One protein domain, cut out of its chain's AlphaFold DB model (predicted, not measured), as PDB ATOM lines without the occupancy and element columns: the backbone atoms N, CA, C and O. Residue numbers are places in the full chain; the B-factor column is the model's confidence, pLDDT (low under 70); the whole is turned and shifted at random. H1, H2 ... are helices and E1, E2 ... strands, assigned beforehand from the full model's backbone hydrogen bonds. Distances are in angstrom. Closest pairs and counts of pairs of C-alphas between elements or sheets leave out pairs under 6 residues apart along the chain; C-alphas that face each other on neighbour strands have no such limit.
ATOM      1  N   GLY A  58     139.276 106.157 107.074       85.44
ATOM      2  CA  GLY A  58     139.511 107.271 106.148       85.44
ATOM      3  C   GLY A  58     138.278 107.694 105.339       85.44
ATOM      4  O   GLY A  58     138.157 108.865 105.003       85.44
ATOM      5  N   TRP A  59     137.343 106.771 105.079       89.44
ATOM      6  CA  TRP A  59     136.096 107.080 104.378       89.44
ATOM      7  C   TRP A  59     135.107 107.897 105.227       89.44
ATOM      8  O   TRP A  59     134.271 108.591 104.661       89.44
ATOM      9  N   ALA A  60     135.185 107.823 106.560       90.50
ATOM     10  CA  ALA A  60     134.267 108.449 107.519       90.50
ATOM     11  C   ALA A  60     134.802 109.810 108.017       90.50
ATOM     12  O   ALA A  60     134.797 110.104 109.212       90.50
ATOM     13  N   ARG A  61     135.326 110.617 107.090       88.69
ATOM     14  CA  ARG A  61     136.023 111.902 107.305       88.69
ATOM     15  C   ARG A  61     135.529 112.942 106.287       88.69
ATOM     16  O   ARG A  61     134.702 112.571 105.458       88.69
ATOM     17  N   PRO A  62     135.992 114.213 106.282       90.62
ATOM     18  CA  PRO A  62     135.554 115.173 105.266       90.62
ATOM     19  C   PRO A  62     135.669 114.589 103.849       90.62
ATOM     20  O   PRO A  62     136.704 114.033 103.486       90.62
ATOM     21  N   GLY A  63     134.579 114.655 103.076       87.38
ATOM     22  CA  GLY A  63     134.437 113.931 101.803       87.38
ATOM     23  C   GLY A  63     133.857 112.511 101.919       87.38
ATOM     24  O   GLY A  63     133.895 111.745 100.947       87.38
ATOM     25  N   TRP A  64     133.319 112.144 103.088       86.56
ATOM     26  CA  TRP A  64     132.584 110.897 103.285       86.56
ATOM     27  C   TRP A  64     131.432 110.780 102.281       86.56
ATOM     28  O   TRP A  64     130.963 111.756 101.699       86.56
ATOM     29  N   GLY A  65     131.011 109.553 101.999       86.50
ATOM     30  CA  GLY A  65     130.058 109.292 100.926       86.50
ATOM     31  C   GLY A  65     130.738 108.930  99.610       86.50
ATOM     32  O   GLY A  65     130.545 107.818  99.117       86.50
ATOM     33  N   VAL A  66     131.579 109.821  99.077       89.25
ATOM     34  CA  VAL A  66     132.385 109.553  97.866       89.25
ATOM     35  C   VAL A  66     133.622 108.720  98.201       89.25
ATOM     36  O   VAL A  66     134.017 107.854  97.430       89.25
ATOM     37  N   ALA A  67     134.201 108.921  99.388       90.44
ATOM     38  CA  ALA A  67     135.372 108.179  99.853       90.44
ATOM     39  C   ALA A  67     135.084 106.720 100.271       90.44
ATOM     40  O   ALA A  67     135.998 106.006 100.692       90.44
ATOM     41  N   ARG A  68     133.825 106.261 100.199       91.38
ATOM     42  CA  ARG A  68     133.446 104.885 100.551       91.38
ATOM     43  C   ARG A  68     134.049 103.901  99.533       91.38
ATOM     44  O   ARG A  68     133.832 104.071  98.338       91.38
ATOM     45  N   PRO A  69     134.757 102.839  99.966       89.44
ATOM     46  CA  PRO A  69     135.407 101.886  99.059       89.44
ATOM     47  C   PRO A  69     134.457 100.829  98.462       89.44
ATOM     48  O   PRO A  69     134.913  99.852  97.872       89.44
ATOM     49  N   TRP A  70     133.142 100.979  98.635       91.12
ATOM     50  CA  TRP A  70     132.120 100.032  98.185       91.12
ATOM     51  C   TRP A  70     131.059 100.723  97.319       91.12
ATOM     52  O   TRP A  70     131.002 101.947  97.232       91.12
ATOM     53  N   ALA A  71     130.205  99.925  96.671       89.12
ATOM     54  CA  ALA A  71     129.138 100.428  95.811       89.12
ATOM     55  C   ALA A  71     128.058 101.170  96.616       89.12
ATOM     56  O   ALA A  71     127.584 100.676  97.637       89.12
ATOM     57  N   THR A  72     127.658 102.348  96.141       90.81
ATOM     58  CA  THR A  72     126.726 103.258  96.825       90.81
ATOM     59  C   THR A  72     125.723 103.847  95.831       90.81
ATOM     60  O   THR A  72     125.820 103.611  94.627       90.81
ATOM     61  N   GLY A  73     124.733 104.580  96.334       89.00
ATOM     62  CA  GLY A  73     123.779 105.361  95.547       89.00
ATOM     63  C   GLY A  73     122.489 104.637  95.158       89.00
ATOM     64  O   GLY A  73     121.585 105.263  94.616       89.00
ATOM     65  N   TRP A  74     122.369 103.339  95.449       90.06
ATOM     66  CA  TRP A  74     121.140 102.580  95.186       90.06
ATOM     67  C   TRP A  74     120.099 102.718  96.306       90.06
ATOM     68  O   TRP A  74     118.908 102.529  96.057       90.06
ATOM     69  N   TYR A  75     120.552 103.002  97.532       91.62
ATOM     70  CA  TYR A  75     119.696 103.157  98.702       91.62
ATOM     71  C   TYR A  75     119.363 104.638  98.938       91.62
ATOM     72  O   TYR A  75     120.147 105.521  98.599       91.62
ATOM     73  N   GLY A  76     118.212 104.916  99.547       85.19
ATOM     74  CA  GLY A  76     117.804 106.269  99.917       85.19
ATOM     75  C   GLY A  76     117.209 107.091  98.767       85.19
ATOM     76  O   GLY A  76     117.094 106.644  97.630       85.19
ATOM     77  N   GLY A  77     116.770 108.312  99.086       79.25
ATOM     78  CA  GLY A  77     116.113 109.223  98.132       79.25
ATOM     79  C   GLY A  77     114.592 109.056  98.015       79.25
ATOM     80  O   GLY A  77     113.939 109.817  97.307       79.25
ATOM     81  N   TRP A  78     114.008 108.107  98.744       77.62
ATOM     82  CA  TRP A  78     112.563 107.957  98.904       77.62
ATOM     83  C   TRP A  78     112.115 108.434 100.288       77.62
ATOM     84  O   TRP A  78     112.802 108.211 101.280       77.62
ATOM     85  N   ALA A  79     110.934 109.054 100.364       71.81
ATOM     86  CA  ALA A  79     110.298 109.403 101.641       71.81
ATOM     87  C   ALA A  79     109.696 108.175 102.358       71.81
ATOM     88  O   ALA A  79     109.563 108.164 103.582       71.81
ATOM     89  N   SER A  80     109.377 107.133 101.582       80.44
ATOM     90  CA  SER A  80     108.828 105.864 102.060       80.44
ATOM     91  C   SER A  80     109.565 104.701 101.389       80.44
ATOM     92  O   SER A  80     109.538 104.600 100.158       80.44
ATOM     93  N   PRO A  81     110.249 103.835 102.152       87.00
ATOM     94  CA  PRO A  81     110.994 102.712 101.602       87.00
ATOM     95  C   PRO A  81     110.072 101.656 100.999       87.00
ATOM     96  O   PRO A  81     108.908 101.515 101.372       87.00
ATOM     97  N   ARG A  82     110.623 100.869 100.071       87.19
ATOM     98  CA  ARG A  82     109.908  99.781  99.378       87.19
ATOM     99  C   ARG A  82     109.778  98.501 100.210       87.19
ATOM    100  O   ARG A  82     109.407  97.462  99.670       87.19
ATOM    101  N   TRP A  83     110.110  98.543 101.499       92.44
ATOM    102  CA  TRP A  83     110.008  97.373 102.363       92.44
ATOM    103  C   TRP A  83     108.542  96.961 102.469       92.44
ATOM    104  O   TRP A  83     107.701  97.758 102.882       92.44
ATOM    105  N   GLY A  84     108.223  95.720 102.095       92.00
ATOM    106  CA  GLY A  84     106.831  95.270 101.971       92.00
ATOM    107  C   GLY A  84     106.000  95.413 103.254       92.00
ATOM    108  O   GLY A  84     104.782  95.535 103.185       92.00
ATOM    109  N   TRP A  85     106.651  95.448 104.418       92.94
ATOM    110  CA  TRP A  85     106.023  95.620 105.729       92.94
ATOM    111  C   TRP A  85     105.880  97.089 106.168       92.94
ATOM    112  O   TRP A  85     105.087  97.370 107.070       92.94
ATOM    113  N   TRP A  86     106.615  98.026 105.548       93.75
ATOM    114  CA  TRP A  86     106.698  99.423 105.994       93.75
ATOM    115  C   TRP A  86     105.328 100.087 106.019       93.75
ATOM    116  O   TRP A  86     104.961 100.646 107.038       93.75
ATOM    117  N   GLY A  87     104.538  99.982 104.946       92.56
ATOM    118  CA  GLY A  87     103.249 100.681 104.863       92.56
ATOM    119  C   GLY A  87     102.282 100.316 105.996       92.56
ATOM    120  O   GLY A  87     101.737 101.201 106.652       92.56
ATOM    121  N   ALA A  88     102.107  99.018 106.263       92.62
ATOM    122  CA  ALA A  88     101.240  98.551 107.344       92.62
ATOM    123  C   ALA A  88     101.789  98.939 108.728       92.62
ATOM    124  O   ALA A  88     101.034  99.372 109.592       92.62
ATOM    125  N   SER A  89     103.104  98.830 108.924       93.94
ATOM    126  CA  SER A  89     103.741  99.108 110.218       93.94
ATOM    127  C   SER A  89     103.797 100.606 110.525       93.94
ATOM    128  O   SER A  89     103.480 101.025 111.633       93.94
ATOM    129  N   ALA A  90     104.100 101.433 109.525       92.75
ATOM    130  CA  ALA A  90     104.119 102.887 109.622       92.75
ATOM    131  C   ALA A  90     102.741 103.445 110.006       92.75
ATOM    132  O   ALA A  90     102.652 104.327 110.860       92.75
ATOM    133  N   ALA A  91     101.662 102.865 109.462       92.31
ATOM    134  CA  ALA A  91     100.300 103.197 109.869       92.31
ATOM    135  C   ALA A  91     100.035 102.863 111.348       92.31
ATOM    136  O   ALA A  91      99.451 103.678 112.058       92.31
ATOM    137  N   VAL A  92     100.503 101.706 111.832       94.19
ATOM    138  CA  VAL A  92     100.384 101.308 113.249       94.19
ATOM    139  C   VAL A  92     101.187 102.236 114.166       94.19
ATOM    140  O   VAL A  92     100.714 102.586 115.245       94.19
ATOM    141  N   TRP A  93     102.372 102.676 113.743       94.00
ATOM    142  CA  TRP A  93     103.211 103.608 114.506       94.00
ATOM    143  C   TRP A  93     102.779 105.074 114.395       94.00
ATOM    144  O   TRP A  93     103.333 105.920 115.093       94.00
ATOM    145  N   GLY A  94     101.826 105.398 113.515       92.12
ATOM    146  CA  GLY A  94     101.401 106.775 113.258       92.12
ATOM    147  C   GLY A  94     102.472 107.637 112.579       92.12
ATOM    148  O   GLY A  94     102.474 108.855 112.743       92.12
ATOM    149  N   VAL A  95     103.392 107.023 111.829       89.88
ATOM    150  CA  VAL A  95     104.483 107.716 111.128       89.88
ATOM    151  C   VAL A  95     104.197 107.740 109.632       89.88
ATOM    152  O   VAL A  95     103.973 106.704 109.017       89.88
ATOM    153  N   ALA A  96     104.214 108.929 109.030       86.12
ATOM    154  CA  ALA A  96     103.924 109.086 107.604       86.12
ATOM    155  C   ALA A  96     105.141 108.801 106.711       86.12
ATOM    156  O   ALA A  96     105.002 108.242 105.624       86.12
ATOM    157  N   THR A  97     106.331 109.199 107.162       90.50
ATOM    158  CA  THR A  97     107.575 109.143 106.386       90.50
ATOM    159  C   THR A  97     108.766 108.932 107.305       90.50
ATOM    160  O   THR A  97     108.740 109.371 108.453       90.50
ATOM    161  N   LEU A  98     109.826 108.326 106.774       92.12
ATOM    162  CA  LEU A  98     111.120 108.287 107.452       92.12
ATOM    163  C   LEU A  98     111.890 109.582 107.245       92.12
ATOM    164  O   LEU A  98     111.573 110.402 106.374       92.12
ATOM    165  N   THR A  99     112.958 109.725 108.014       93.00
ATOM    166  CA  THR A  99     113.901 110.809 107.817       93.00
ATOM    167  C   THR A  99     114.574 110.719 106.451       93.00
ATOM    168  O   THR A  99     114.977 109.653 105.979       93.00
ATOM    169  N   THR A 100     114.689 111.866 105.787       93.06
ATOM    170  CA  THR A 100     115.238 111.938 104.437       93.06
ATOM    171  C   THR A 100     116.751 111.737 104.425       93.06
ATOM    172  O   THR A 100     117.460 112.050 105.385       93.06
ATOM    173  N   ALA A 101     117.255 111.284 103.274       92.81
ATOM    174  CA  ALA A 101     118.685 111.155 103.009       92.81
ATOM    175  C   ALA A 101     119.459 112.443 103.335       92.81
ATOM    176  O   ALA A 101     120.474 112.390 104.018       92.81
ATOM    177  N   ALA A 102     118.939 113.603 102.920       92.62
ATOM    178  CA  ALA A 102     119.586 114.896 103.140       92.62
ATOM    179  C   ALA A 102     119.777 115.226 104.630       92.62
ATOM    180  O   ALA A 102     120.821 115.749 105.014       92.62
ATOM    181  N   VAL A 103     118.801 114.891 105.481       94.56
ATOM    182  CA  VAL A 103     118.894 115.133 106.928       94.56
ATOM    183  C   VAL A 103     119.947 114.225 107.563       94.56
ATOM    184  O   VAL A 103     120.768 114.701 108.341       94.56
ATOM    185  N   ILE A 104     119.981 112.943 107.190       95.12
ATOM    186  CA  ILE A 104     121.000 112.001 107.678       95.12
ATOM    187  C   ILE A 104     122.395 112.415 107.191       95.12
ATOM    188  O   ILE A 104     123.340 112.436 107.978       95.12
ATOM    189  N   ASN A 105     122.526 112.803 105.919       94.69
ATOM    190  CA  ASN A 105     123.796 113.260 105.358       94.69
ATOM    191  C   ASN A 105     124.294 114.525 106.076       94.69
ATOM    192  O   ASN A 105     125.470 114.626 106.415       94.69
ATOM    193  N   SER A 106     123.389 115.464 106.368       94.88
ATOM    194  CA  SER A 106     123.696 116.664 107.151       94.88
ATOM    195  C   SER A 106     124.162 116.329 108.570       94.88
ATOM    196  O   SER A 106     125.131 116.914 109.052       94.88
ATOM    197  N   ALA A 107     123.532 115.347 109.225       95.00
ATOM    198  CA  ALA A 107     123.932 114.907 110.559       95.00
ATOM    199  C   ALA A 107     125.361 114.344 110.572       95.00
ATOM    200  O   ALA A 107     126.134 114.669 111.469       95.00
ATOM    201  N   VAL A 108     125.741 113.551 109.566       94.44
ATOM    202  CA  VAL A 108     127.113 113.029 109.463       94.44
ATOM    203  C   VAL A 108     128.108 114.129 109.107       94.44
ATOM    204  O   VAL A 108     129.170 114.174 109.713       94.44
ATOM    205  N   ASN A 109     127.776 115.040 108.183       94.31
ATOM    206  CA  ASN A 109     128.621 116.208 107.897       94.31
ATOM    207  C   ASN A 109     128.892 117.019 109.170       94.31
ATOM    208  O   ASN A 109     130.043 117.305 109.473       94.31
ATOM    209  N   SER A 110     127.845 117.303 109.946       93.50
ATOM    210  CA  SER A 110     127.963 118.048 111.204       93.50
ATOM    211  C   SER A 110     128.829 117.298 112.218       93.50
ATOM    212  O   SER A 110     129.731 117.882 112.803       93.50
ATOM    213  N   ALA A 111     128.625 115.985 112.374       91.62
ATOM    214  CA  ALA A 111     129.464 115.168 113.249       91.62
ATOM    215  C   ALA A 111     130.933 115.171 112.803       91.62
ATOM    216  O   ALA A 111     131.829 115.229 113.639       91.62
ATOM    217  N   ILE A 112     131.192 115.167 111.495       91.00
ATOM    218  CA  ILE A 112     132.547 115.260 110.954       91.00
ATOM    219  C   ILE A 112     133.184 116.616 111.262       91.00
ATOM    220  O   ILE A 112     134.328 116.654 111.717       91.00
ATOM    221  N   ASP A 113     132.457 117.707 111.032       90.50
ATOM    222  CA  ASP A 113     132.931 119.067 111.293       90.50
ATOM    223  C   ASP A 113     133.214 119.269 112.793       90.50
ATOM    224  O   ASP A 113     134.262 119.800 113.175       90.50
ATOM    225  N   ASP A 114     132.352 118.722 113.651       89.06
ATOM    226  CA  ASP A 114     132.473 118.767 115.110       89.06
ATOM    227  C   ASP A 114     133.459 117.728 115.684       89.06
ATOM    228  O   ASP A 114     133.697 117.699 116.892       89.06
ATOM    229  N   HIS A 115     134.067 116.885 114.839       87.06
ATOM    230  CA  HIS A 115     134.983 115.804 115.236       87.06
ATOM    231  C   HIS A 115     134.352 114.792 116.213       87.06
ATOM    232  O   HIS A 115     134.998 114.279 117.132       87.06
ATOM    233  N   VAL A 116     133.076 114.480 116.003       88.19
ATOM    234  CA  VAL A 116     132.272 113.526 116.769       88.19
ATOM    235  C   VAL A 116     132.050 112.260 115.939       88.19
ATOM    236  O   VAL A 116     131.768 112.310 114.751       88.19
ATOM    237  N   GLU A 117     132.168 111.085 116.554       86.50
ATOM    238  CA  GLU A 117     132.041 109.793 115.846       86.50
ATOM    239  C   GLU A 117     130.609 109.281 115.703       86.50
ATOM    240  O   GLU A 117     130.351 108.281 115.026       86.50
ATOM    241  N   VAL A 118     129.688 109.929 116.403       90.81
ATOM    242  CA  VAL A 118     128.288 109.549 116.471       90.81
ATOM    243  C   VAL A 118     127.426 110.585 115.782       90.81
ATOM    244  O   VAL A 118     127.654 111.785 115.906       90.81
ATOM    245  N   ILE A 119     126.385 110.111 115.113       93.81
ATOM    246  CA  ILE A 119     125.234 110.938 114.767       93.81
ATOM    247  C   ILE A 119     124.067 110.530 115.651       93.81
ATOM    248  O   ILE A 119     123.843 109.341 115.884       93.81
ATOM    249  N   VAL A 120     123.292 111.504 116.114       94.56
ATOM    250  CA  VAL A 120     121.976 111.202 116.678       94.56
ATOM    251  C   VAL A 120     121.074 110.804 115.519       94.56
ATOM    252  O   VAL A 120     120.902 111.572 114.570       94.56
ATOM    253  N   VAL A 121     120.520 109.595 115.573       93.44
ATOM    254  CA  VAL A 121     119.556 109.135 114.577       93.44
ATOM    255  C   VAL A 121     118.292 109.986 114.730       93.44
ATOM    256  O   VAL A 121     117.700 110.000 115.817       93.44
ATOM    257  N   PRO A 122     117.865 110.701 113.677       90.25
ATOM    258  CA  PRO A 122     116.737 111.622 113.760       90.25
ATOM    259  C   PRO A 122     115.457 110.947 114.264       90.25
ATOM    260  O   PRO A 122     115.194 109.791 113.949       90.25
ATOM    261  N   ASN A 123     114.662 111.678 115.052       89.25
ATOM    262  CA  ASN A 123     113.437 111.189 115.708       89.25
ATOM    263  C   ASN A 123     113.644 110.050 116.725       89.25
ATOM    264  O   ASN A 123     112.682 109.391 117.126       89.25
ATOM    265  N   THR A 124     114.878 109.817 117.181       92.31
ATOM    266  CA  THR A 124     115.198 108.769 118.158       92.31
ATOM    267  C   THR A 124     116.188 109.263 119.213       92.31
ATOM    268  O   THR A 124     116.773 110.336 119.085       92.31
ATOM    269  N   SER A 125     116.404 108.457 120.252       89.75
ATOM    270  CA  SER A 125     117.510 108.617 121.205       89.75
ATOM    271  C   SER A 125     118.759 107.810 120.823       89.75
ATOM    272  O   SER A 125     119.754 107.842 121.549       89.75
ATOM    273  N   TYR A 126     118.722 107.077 119.706       92.94
ATOM    274  CA  TYR A 126     119.830 106.246 119.260       92.94
ATOM    275  C   TYR A 126     120.962 107.100 118.700       92.94
ATOM    276  O   TYR A 126     120.745 108.053 117.954       92.94
ATOM    277  N   GLN A 127     122.191 106.714 119.021       94.19
ATOM    278  CA  GLN A 127     123.393 107.327 118.473       94.19
ATOM    279  C   GLN A 127     124.102 106.311 117.585       94.19
ATOM    280  O   GLN A 127     124.598 105.295 118.062       94.19
ATOM    281  N   LEU A 128     124.127 106.552 116.280       94.56
ATOM    282  CA  LEU A 128     124.814 105.688 115.328       94.56
ATOM    283  C   LEU A 128     126.288 106.082 115.273       94.56
ATOM    284  O   LEU A 128     126.609 107.210 114.901       94.56
ATOM    285  N   LEU A 129     127.183 105.141 115.569       92.94
ATOM    286  CA  LEU A 129     128.619 105.319 115.367       92.94
ATOM    287  C   LEU A 129     128.909 105.125 113.885       92.94
ATOM    288  O   LEU A 129     129.266 104.032 113.437       92.94
ATOM    289  N   TYR A 130     128.687 106.173 113.103       92.19
ATOM    290  CA  TYR A 130     128.616 106.065 111.652       92.19
ATOM    291  C   TYR A 130     129.934 105.554 111.048       92.19
ATOM    292  O   TYR A 130     129.894 104.804 110.082       92.19
ATOM    293  N   GLY A 131     131.095 105.834 111.654       90.94
ATOM    294  CA  GLY A 131     132.390 105.298 111.214       90.94
ATOM    295  C   GLY A 131     132.546 103.776 111.357       90.94
ATOM    296  O   GLY A 131     133.420 103.186 110.725       90.94
ATOM    297  N   THR A 132     131.688 103.117 112.142       91.94
ATOM    298  CA  THR A 132     131.657 101.648 112.285       91.94
ATOM    299  C   THR A 132     130.792 100.959 111.236       91.94
ATOM    300  O   THR A 132     130.749  99.730 111.191       91.94
ATOM    301  N   VAL A 133     130.096 101.735 110.397       93.00
ATOM    302  CA  VAL A 133     129.256 101.206 109.328       93.00
ATOM    303  C   VAL A 133     130.125 100.423 108.356       93.00
ATOM    304  O   VAL A 133     130.954 100.965 107.626       93.00
ATOM    305  N   GLN A 134     129.914  99.115 108.361       91.94
ATOM    306  CA  GLN A 134     130.636  98.169 107.544       91.94
ATOM    307  C   GLN A 134     129.631  97.353 106.732       91.94
ATOM    308  O   GLN A 134     128.985  96.444 107.269       91.94
ATOM    309  N   PRO A 135     129.481  97.669 105.439       91.56
ATOM    310  CA  PRO A 135     128.670  96.868 104.548       91.56
ATOM    311  C   PRO A 135     129.273  95.479 104.324       91.56
ATOM    312  O   PRO A 135     130.483  95.257 104.386       91.56
ATOM    313  N   SER A 136     128.387  94.533 104.062       90.00
ATOM    314  CA  SER A 136     128.649  93.117 103.865       90.00
ATOM    315  C   SER A 136     127.741  92.619 102.742       90.00
ATOM    316  O   SER A 136     126.516  92.639 102.844       90.00
ATOM    317  N   GLY A 137     128.338  92.217 101.622       83.06
ATOM    318  CA  GLY A 137     127.571  91.959 100.404       83.06
ATOM    319  C   GLY A 137     126.911  93.225  99.835       83.06
ATOM    320  O   GLY A 137     127.368  94.346 100.070       83.06
ATOM    321  N   GLY A 138     125.860  93.037  99.033       84.94
ATOM    322  CA  GLY A 138     125.217  94.123  98.282       84.94
ATOM    323  C   GLY A 138     124.175  94.939  99.055       84.94
ATOM    324  O   GLY A 138     123.892  96.063  98.656       84.94
ATOM    325  N   SER A 139     123.606  94.394 100.136       91.06
ATOM    326  CA  SER A 139     122.493  95.022 100.868       91.06
ATOM    327  C   SER A 139     122.623  94.993 102.385       91.06
ATOM    328  O   SER A 139     121.904  95.733 103.053       91.06
ATOM    329  N   SER A 140     123.502  94.159 102.940       94.50
ATOM    330  CA  SER A 140     123.598  93.993 104.386       94.50
ATOM    331  C   SER A 140     124.669  94.896 104.967       94.50
ATOM    332  O   SER A 140     125.749  95.041 104.411       94.50
ATOM    333  N   VAL A 141     124.418  95.459 106.134       95.56
ATOM    334  CA  VAL A 141     125.344  96.335 106.843       95.56
ATOM    335  C   VAL A 141     125.466  95.890 108.287       95.56
ATOM    336  O   VAL A 141     124.507  95.417 108.884       95.56
ATOM    337  N   SER A 142     126.655  96.033 108.855       95.44
ATOM    338  CA  SER A 142     126.902  95.901 110.285       95.44
ATOM    339  C   SER A 142     127.374  97.238 110.840       95.44
ATOM    340  O   SER A 142     128.077  97.972 110.151       95.44
ATOM    341  N   PHE A 143     126.939  97.591 112.042       94.75
ATOM    342  CA  PHE A 143     127.229  98.889 112.644       94.75
ATOM    343  C   PHE A 143     127.049  98.833 114.159       94.75
ATOM    344  O   PHE A 143     126.371  97.948 114.686       94.75
ATOM    345  N   VAL A 144     127.632  99.803 114.853       92.94
ATOM    346  CA  VAL A 144     127.424 100.008 116.285       92.94
ATOM    347  C   VAL A 144     126.436 101.140 116.499       92.94
ATOM    348  O   VAL A 144     126.571 102.223 115.926       92.94
ATOM    349  N   VAL A 145     125.475 100.906 117.381       92.00
ATOM    350  CA  VAL A 145     124.601 101.940 117.931       92.00
ATOM    351  C   VAL A 145     124.843 102.070 119.427       92.00
ATOM    352  O   VAL A 145     125.093 101.076 120.111       92.00
ATOM    353  N   GLN A 146     124.746 103.287 119.941       90.50
ATOM    354  CA  GLN A 146     124.692 103.562 121.362       90.50
ATOM    355  C   GLN A 146     123.250 103.879 121.777       90.50
ATOM    356  O   GLN A 146     122.580 104.720 121.170       90.50
ATOM    357  N   ALA A 147     122.781 103.191 122.815       86.38
ATOM    358  CA  ALA A 147     121.479 103.381 123.445       86.38
ATOM    359  C   ALA A 147     121.638 103.231 124.962       86.38
ATOM    360  O   ALA A 147     122.352 102.337 125.417       86.38
ATOM    361  N   ASP A 148     121.025 104.118 125.746       84.56
ATOM    362  CA  ASP A 148     121.059 104.062 127.219       84.56
ATOM    363  C   ASP A 148     122.480 103.946 127.809       84.56
ATOM    364  O   ASP A 148     122.724 103.262 128.801       84.56
ATOM    365  N   GLY A 149     123.454 104.590 127.156       78.88
ATOM    366  CA  GLY A 149     124.866 104.556 127.550       78.88
ATOM    367  C   GLY A 149     125.629 103.280 127.166       78.88
ATOM    368  O   GLY A 149     126.842 103.237 127.364       78.88
ATOM    369  N   ASN A 150     124.968 102.287 126.570       83.69
ATOM    370  CA  ASN A 150     125.556 101.020 126.136       83.69
ATOM    371  C   ASN A 150     125.729 100.960 124.618       83.69
ATOM    372  O   ASN A 150     124.955 101.560 123.877       83.69
ATOM    373  N   ASN A 151     126.714 100.182 124.167       87.81
ATOM    374  CA  ASN A 151     126.985  99.969 122.747       87.81
ATOM    375  C   ASN A 151     126.481  98.595 122.303       87.81
ATOM    376  O   ASN A 151     126.786  97.579 122.931       87.81
ATOM    377  N   TYR A 152     125.772  98.567 121.181       88.50
ATOM    378  CA  TYR A 152     125.196  97.367 120.593       88.50
ATOM    379  C   TYR A 152     125.684  97.222 119.157       88.50
ATOM    380  O   TYR A 152     125.504  98.122 118.338       88.50
ATOM    381  N   GLN A 153     126.286  96.074 118.847       93.31
ATOM    382  CA  GLN A 153     126.571  95.700 117.466       93.31
ATOM    383  C   GLN A 153     125.289  95.159 116.836       93.31
ATOM    384  O   GLN A 153     124.759  94.140 117.285       93.31
ATOM    385  N   LEU A 154     124.826  95.817 115.782       92.62
ATOM    386  CA  LEU A 154     123.646  95.426 115.024       92.62
ATOM    387  C   LEU A 154     124.016  95.105 113.578       92.62
ATOM    388  O   LEU A 154     125.079  95.474 113.070       92.62
ATOM    389  N   THR A 155     123.111  94.403 112.911       96.06
ATOM    390  CA  THR A 155     123.115  94.231 111.465       96.06
ATOM    391  C   THR A 155     121.804  94.728 110.881       96.06
ATOM    392  O   THR A 155     120.765  94.677 111.534       96.06
ATOM    393  N   ALA A 156     121.829  95.190 109.638       96.75
ATOM    394  CA  ALA A 156     120.623  95.456 108.879       96.75
ATOM    395  C   ALA A 156     120.721  94.883 107.467       96.75
ATOM    396  O   ALA A 156     121.807  94.823 106.900       96.75
ATOM    397  N   ASP A 157     119.589  94.479 106.901       96.25
ATOM    398  CA  ASP A 157     119.423  94.265 105.466       96.25
ATOM    399  C   ASP A 157     118.650  95.459 104.902       96.25
ATOM    400  O   ASP A 157     117.451  95.613 105.140       96.25
ATOM    401  N   CYS A 158     119.345  96.311 104.154       95.25
ATOM    402  CA  CYS A 158     118.802  97.550 103.609       95.25
ATOM    403  C   CYS A 158     117.805  97.319 102.469       95.25
ATOM    404  O   CYS A 158     116.956  98.170 102.202       95.25
ATOM    405  N   ASN A 159     117.882  96.167 101.803       94.31
ATOM    406  CA  ASN A 159     116.962  95.817 100.730       94.31
ATOM    407  C   ASN A 159     115.655  95.249 101.298       94.31
ATOM    408  O   ASN A 159     114.568  95.616 100.858       94.31
ATOM    409  N   GLN A 160     115.752  94.392 102.317       95.00
ATOM    410  CA  GLN A 160     114.585  93.785 102.968       95.00
ATOM    411  C   GLN A 160     113.979  94.654 104.084       95.00
ATOM    412  O   GLN A 160     112.842  94.419 104.500       95.00
ATOM    413  N   GLY A 161     114.716  95.655 104.567       95.31
ATOM    414  CA  GLY A 161     114.310  96.471 105.709       95.31
ATOM    415  C   GLY A 161     114.315  95.669 107.004       95.31
ATOM    416  O   GLY A 161     113.374  95.757 107.782       95.31
ATOM    417  N   LEU A 162     115.321  94.824 107.220       96.62
ATOM    418  CA  LEU A 162     115.411  94.022 108.441       96.62
ATOM    419  C   LEU A 162     116.501  94.559 109.355       96.62
ATOM    420  O   LEU A 162     117.613  94.787 108.894       96.62
ATOM    421  N   LEU A 163     116.204  94.706 110.641       95.75
ATOM    422  CA  LEU A 163     117.156  95.010 111.704       95.75
ATOM    423  C   LEU A 163     117.397  93.726 112.508       95.75
ATOM    424  O   LEU A 163     116.453  93.090 112.971       95.75
ATOM    425  N   ASN A 164     118.650  93.290 112.625       94.19
ATOM    426  CA  ASN A 164     119.039  92.002 113.211       94.19
ATOM    427  C   ASN A 164     118.241  90.803 112.660       94.19
ATOM    428  O   ASN A 164     117.945  89.843 113.371       94.19
ATOM    429  N   GLY A 165     117.889  90.855 111.373       94.00
ATOM    430  CA  GLY A 165     117.125  89.808 110.695       94.00
ATOM    431  C   GLY A 165     115.628  89.796 111.012       94.00
ATOM    432  O   GLY A 165     114.949  88.856 110.612       94.00
ATOM    433  N   GLN A 166     115.101  90.801 111.712       95.31
ATOM    434  CA  GLN A 166     113.677  90.960 112.009       95.31
ATOM    435  C   GLN A 166     113.172  92.309 111.491       95.31
ATOM    436  O   GLN A 166     113.952  93.220 111.230       95.31
ATOM    437  N   GLN A 167     111.860  92.441 111.314       95.12
ATOM    438  CA  GLN A 167     111.272  93.743 111.001       95.12
ATOM    439  C   GLN A 167     111.411  94.655 112.228       95.12
ATOM    440  O   GLN A 167     111.216  94.164 113.345       95.12
ATOM    441  N   PRO A 168     111.718  95.950 112.054       95.69
ATOM    442  CA  PRO A 168     111.620  96.925 113.132       95.69
ATOM    443  C   PRO A 168     110.265  96.820 113.839       95.69
ATOM    444  O   PRO A 168     109.234  96.660 113.187       95.69
ATOM    445  N   GLN A 169     110.270  96.874 115.166       93.81
ATOM    446  CA  GLN A 169     109.073  96.794 116.010       93.81
ATOM    447  C   GLN A 169     108.558  98.181 116.413       93.81
ATOM    448  O   GLN A 169     107.450  98.314 116.937       93.81
ATOM    449  N   SER A 170     109.346  99.220 116.146       94.31
ATOM    450  CA  SER A 170     109.033 100.614 116.439       94.31
ATOM    451  C   SER A 170     109.476 101.540 115.308       94.31
ATOM    452  O   SER A 170     110.332 101.193 114.486       94.31
ATOM    453  N   SER A 171     108.930 102.756 115.295       93.50
ATOM    454  CA  SER A 171     109.370 103.795 114.365       93.50
ATOM    455  C   SER A 171     110.832 104.181 114.584       93.50
ATOM    456  O   SER A 171     111.544 104.429 113.615       93.50
ATOM    457  N   GLN A 172     111.314 104.167 115.829       94.94
ATOM    458  CA  GLN A 172     112.699 104.496 116.153       94.94
ATOM    459  C   GLN A 172     113.682 103.461 115.598       94.94
ATOM    460  O   GLN A 172     114.724 103.825 115.057       94.94
ATOM    461  N   GLU A 173     113.356 102.170 115.680       95.19
ATOM    462  CA  GLU A 173     114.172 101.117 115.062       95.19
ATOM    463  C   GLU A 173     114.187 101.228 113.535       95.19
ATOM    464  O   GLU A 173     115.212 100.966 112.901       95.19
ATOM    465  N   ALA A 174     113.074 101.646 112.930       95.25
ATOM    466  CA  ALA A 174     113.017 101.861 111.492       95.25
ATOM    467  C   ALA A 174     113.838 103.084 111.052       95.25
ATOM    468  O   ALA A 174     114.509 103.021 110.023       95.25
ATOM    469  N   GLU A 175     113.849 104.161 111.842       95.44
ATOM    470  CA  GLU A 175     114.730 105.318 111.623       95.44
ATOM    471  C   GLU A 175     116.206 104.942 111.787       95.44
ATOM    472  O   GLU A 175     117.040 105.346 110.977       95.44
ATOM    473  N   LEU A 176     116.539 104.098 112.771       96.38
ATOM    474  CA  LEU A 176     117.892 103.565 112.946       96.38
ATOM    475  C   LEU A 176     118.333 102.739 111.735       96.38
ATOM    476  O   LEU A 176     119.431 102.950 111.212       96.38
ATOM    477  N   LEU A 177     117.475 101.829 111.267       96.19
ATOM    478  CA  LEU A 177     117.740 101.043 110.067       96.19
ATOM    479  C   LEU A 177     117.953 101.958 108.860       96.19
ATOM    480  O   LEU A 177     118.922 101.797 108.117       96.19
ATOM    481  N   ASN A 178     117.076 102.944 108.685       95.62
ATOM    482  CA  ASN A 178     117.149 103.893 107.586       95.62
ATOM    483  C   ASN A 178     118.443 104.709 107.602       95.62
ATOM    484  O   ASN A 178     119.107 104.812 106.571       95.62
ATOM    485  N   ALA A 179     118.834 105.227 108.767       96.00
ATOM    486  CA  ALA A 179     120.071 105.975 108.946       96.00
ATOM    487  C   ALA A 179     121.301 105.121 108.628       96.00
ATOM    488  O   ALA A 179     122.138 105.533 107.826       96.00
ATOM    489  N   ALA A 180     121.395 103.908 109.180       96.38
ATOM    490  CA  ALA A 180     122.519 103.011 108.914       96.38
ATOM    491  C   ALA A 180     122.637 102.660 107.422       96.38
ATOM    492  O   ALA A 180     123.728 102.700 106.846       96.38
ATOM    493  N   CYS A 181     121.511 102.376 106.771       95.62
ATOM    494  CA  CYS A 181     121.467 102.063 105.348       95.62
ATOM    495  C   CYS A 181     121.774 103.270 104.456       95.62
ATOM    496  O   CYS A 181     122.453 103.120 103.441       95.62
ATOM    497  N   GLN A 182     121.349 104.470 104.848       95.12
ATOM    498  CA  GLN A 182     121.700 105.713 104.166       95.12
ATOM    499  C   GLN A 182     123.203 106.004 104.281       95.12
ATOM    500  O   GLN A 182     123.847 106.293 103.275       95.12
ATOM    501  N   VAL A 183     123.801 105.846 105.464       95.12
ATOM    502  CA  VAL A 183     125.254 106.007 105.639       95.12
ATOM    503  C   VAL A 183     126.027 104.981 104.805       95.12
ATOM    504  O   VAL A 183     127.011 105.326 104.146       95.12
ATOM    505  N   ALA A 184     125.570 103.727 104.776       94.81
ATOM    506  CA  ALA A 184     126.232 102.661 104.033       94.81
ATOM    507  C   ALA A 184     126.091 102.828 102.515       94.81
ATOM    508  O   ALA A 184     127.086 102.866 101.800       94.81
ATOM    509  N   TYR A 185     124.865 102.934 102.016       94.50
ATOM    510  CA  TYR A 185     124.538 102.759 100.600       94.50
ATOM    511  C   TYR A 185     123.832 103.966  99.981       94.50
ATOM    512  O   TYR A 185     123.577 103.965  98.777       94.50
ATOM    513  N   GLY A 186     123.518 104.981 100.781       92.06
ATOM    514  CA  GLY A 186     122.829 106.187 100.352       92.06
ATOM    515  C   GLY A 186     123.664 107.091  99.459       92.06
ATOM    516  O   GLY A 186     124.891 107.107  99.559       92.06
TER     517      GLY A 186
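AT A GLANCE: This is residues 58 to 186 of the 188 residues of an uncharacterized protein of Synechococcales bacterium UBA10510 (UniProt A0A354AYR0). A strongly twisted sheet of four strands curls round the helix H3, which lies in the middle of the domain, while H2 packs across H3 on the same face of the sheet and over its edge strand E1. H1 lies far out at one end of the longest axis, and residues 58 to 85, with no named element, run past the body from the other end to H1. The printed part has 129 residues, with three named helices and four named strands in the order H1 H2 E1 E2 E3 E4 H3; the sheet runs E1 E2 E3 E4, all antiparallel. The class is mixed, helices and strands, and the whole is compact, with a radius of gyration of the C-alphas of 13.5 A and spans of 39 by 32 by 24 A.

IN THESE COORDINATES: After residues 58 to 85, H1 takes residues 86 to 93, beginning at C-alpha 86 at (106.698, 99.423, 105.994). H2, residues 101 to 113, measures 18.3 A from first to last C-alpha. E1 is residues 118 to 120, 6.5 A long. E2, residues 127 to 136, is 21.0 A long and bends by 73 degrees at residue 131. E3, residues 140 to 147, is 21.4 A long, and E4, residues 150 to 157, is 22.6 A long. H3, residues 171 to 185, is 20.5 A long and ends at C-alpha 185 at (124.538, 102.759, 100.600).

HOW THE PARTS SIT: The strands form a meander, each the antiparallel neighbour of the one before, and E1 and E2, E2 and E3, and E3 and E4 are hairpins. N 119 and O 128 join E1 and E2 within hydrogen-bond range at 2.9 A, N 134 and O 142 join E2 and E3 at 2.8 A, and N 143 and O 154 join E3 and E4 at 3.0 A. H2 and H3 are on the same face of the sheet, two layers of helices and strands. The closest C-alphas of H3 and E2 are those of Val 133 and Ala 184, 6.3 A apart. H2 lies over E1 at a height over the sheet of 7.1 A and stands up from the sheet by 50 degrees. Residues 101 to 105 of H2 touch H3, closest at the C-alphas of Ile 104 and Ala 179, 6.2 A; their lines are only just about perpendicular, at 72 degrees. H1 is not on the sheet, and is close to but not clearly touching H3, with the C-alphas of Trp 93 and Ser 171 6.2 A apart. In H1, H2 and H3 every O i to N i+4 pair is within hydrogen-bond range.

THE WHOLE: The C-alphas of Gly 58 and Val 92, 40.2 A apart, are the two farthest apart. The printed part has no cut. The link from E4 to H3, 13 residues, is long; in it residues 162 to 163 pair antiparallel with residues 156 to 157 of E4. The mean pLDDT of the printed part is 91.5, and no printed residue is under 70.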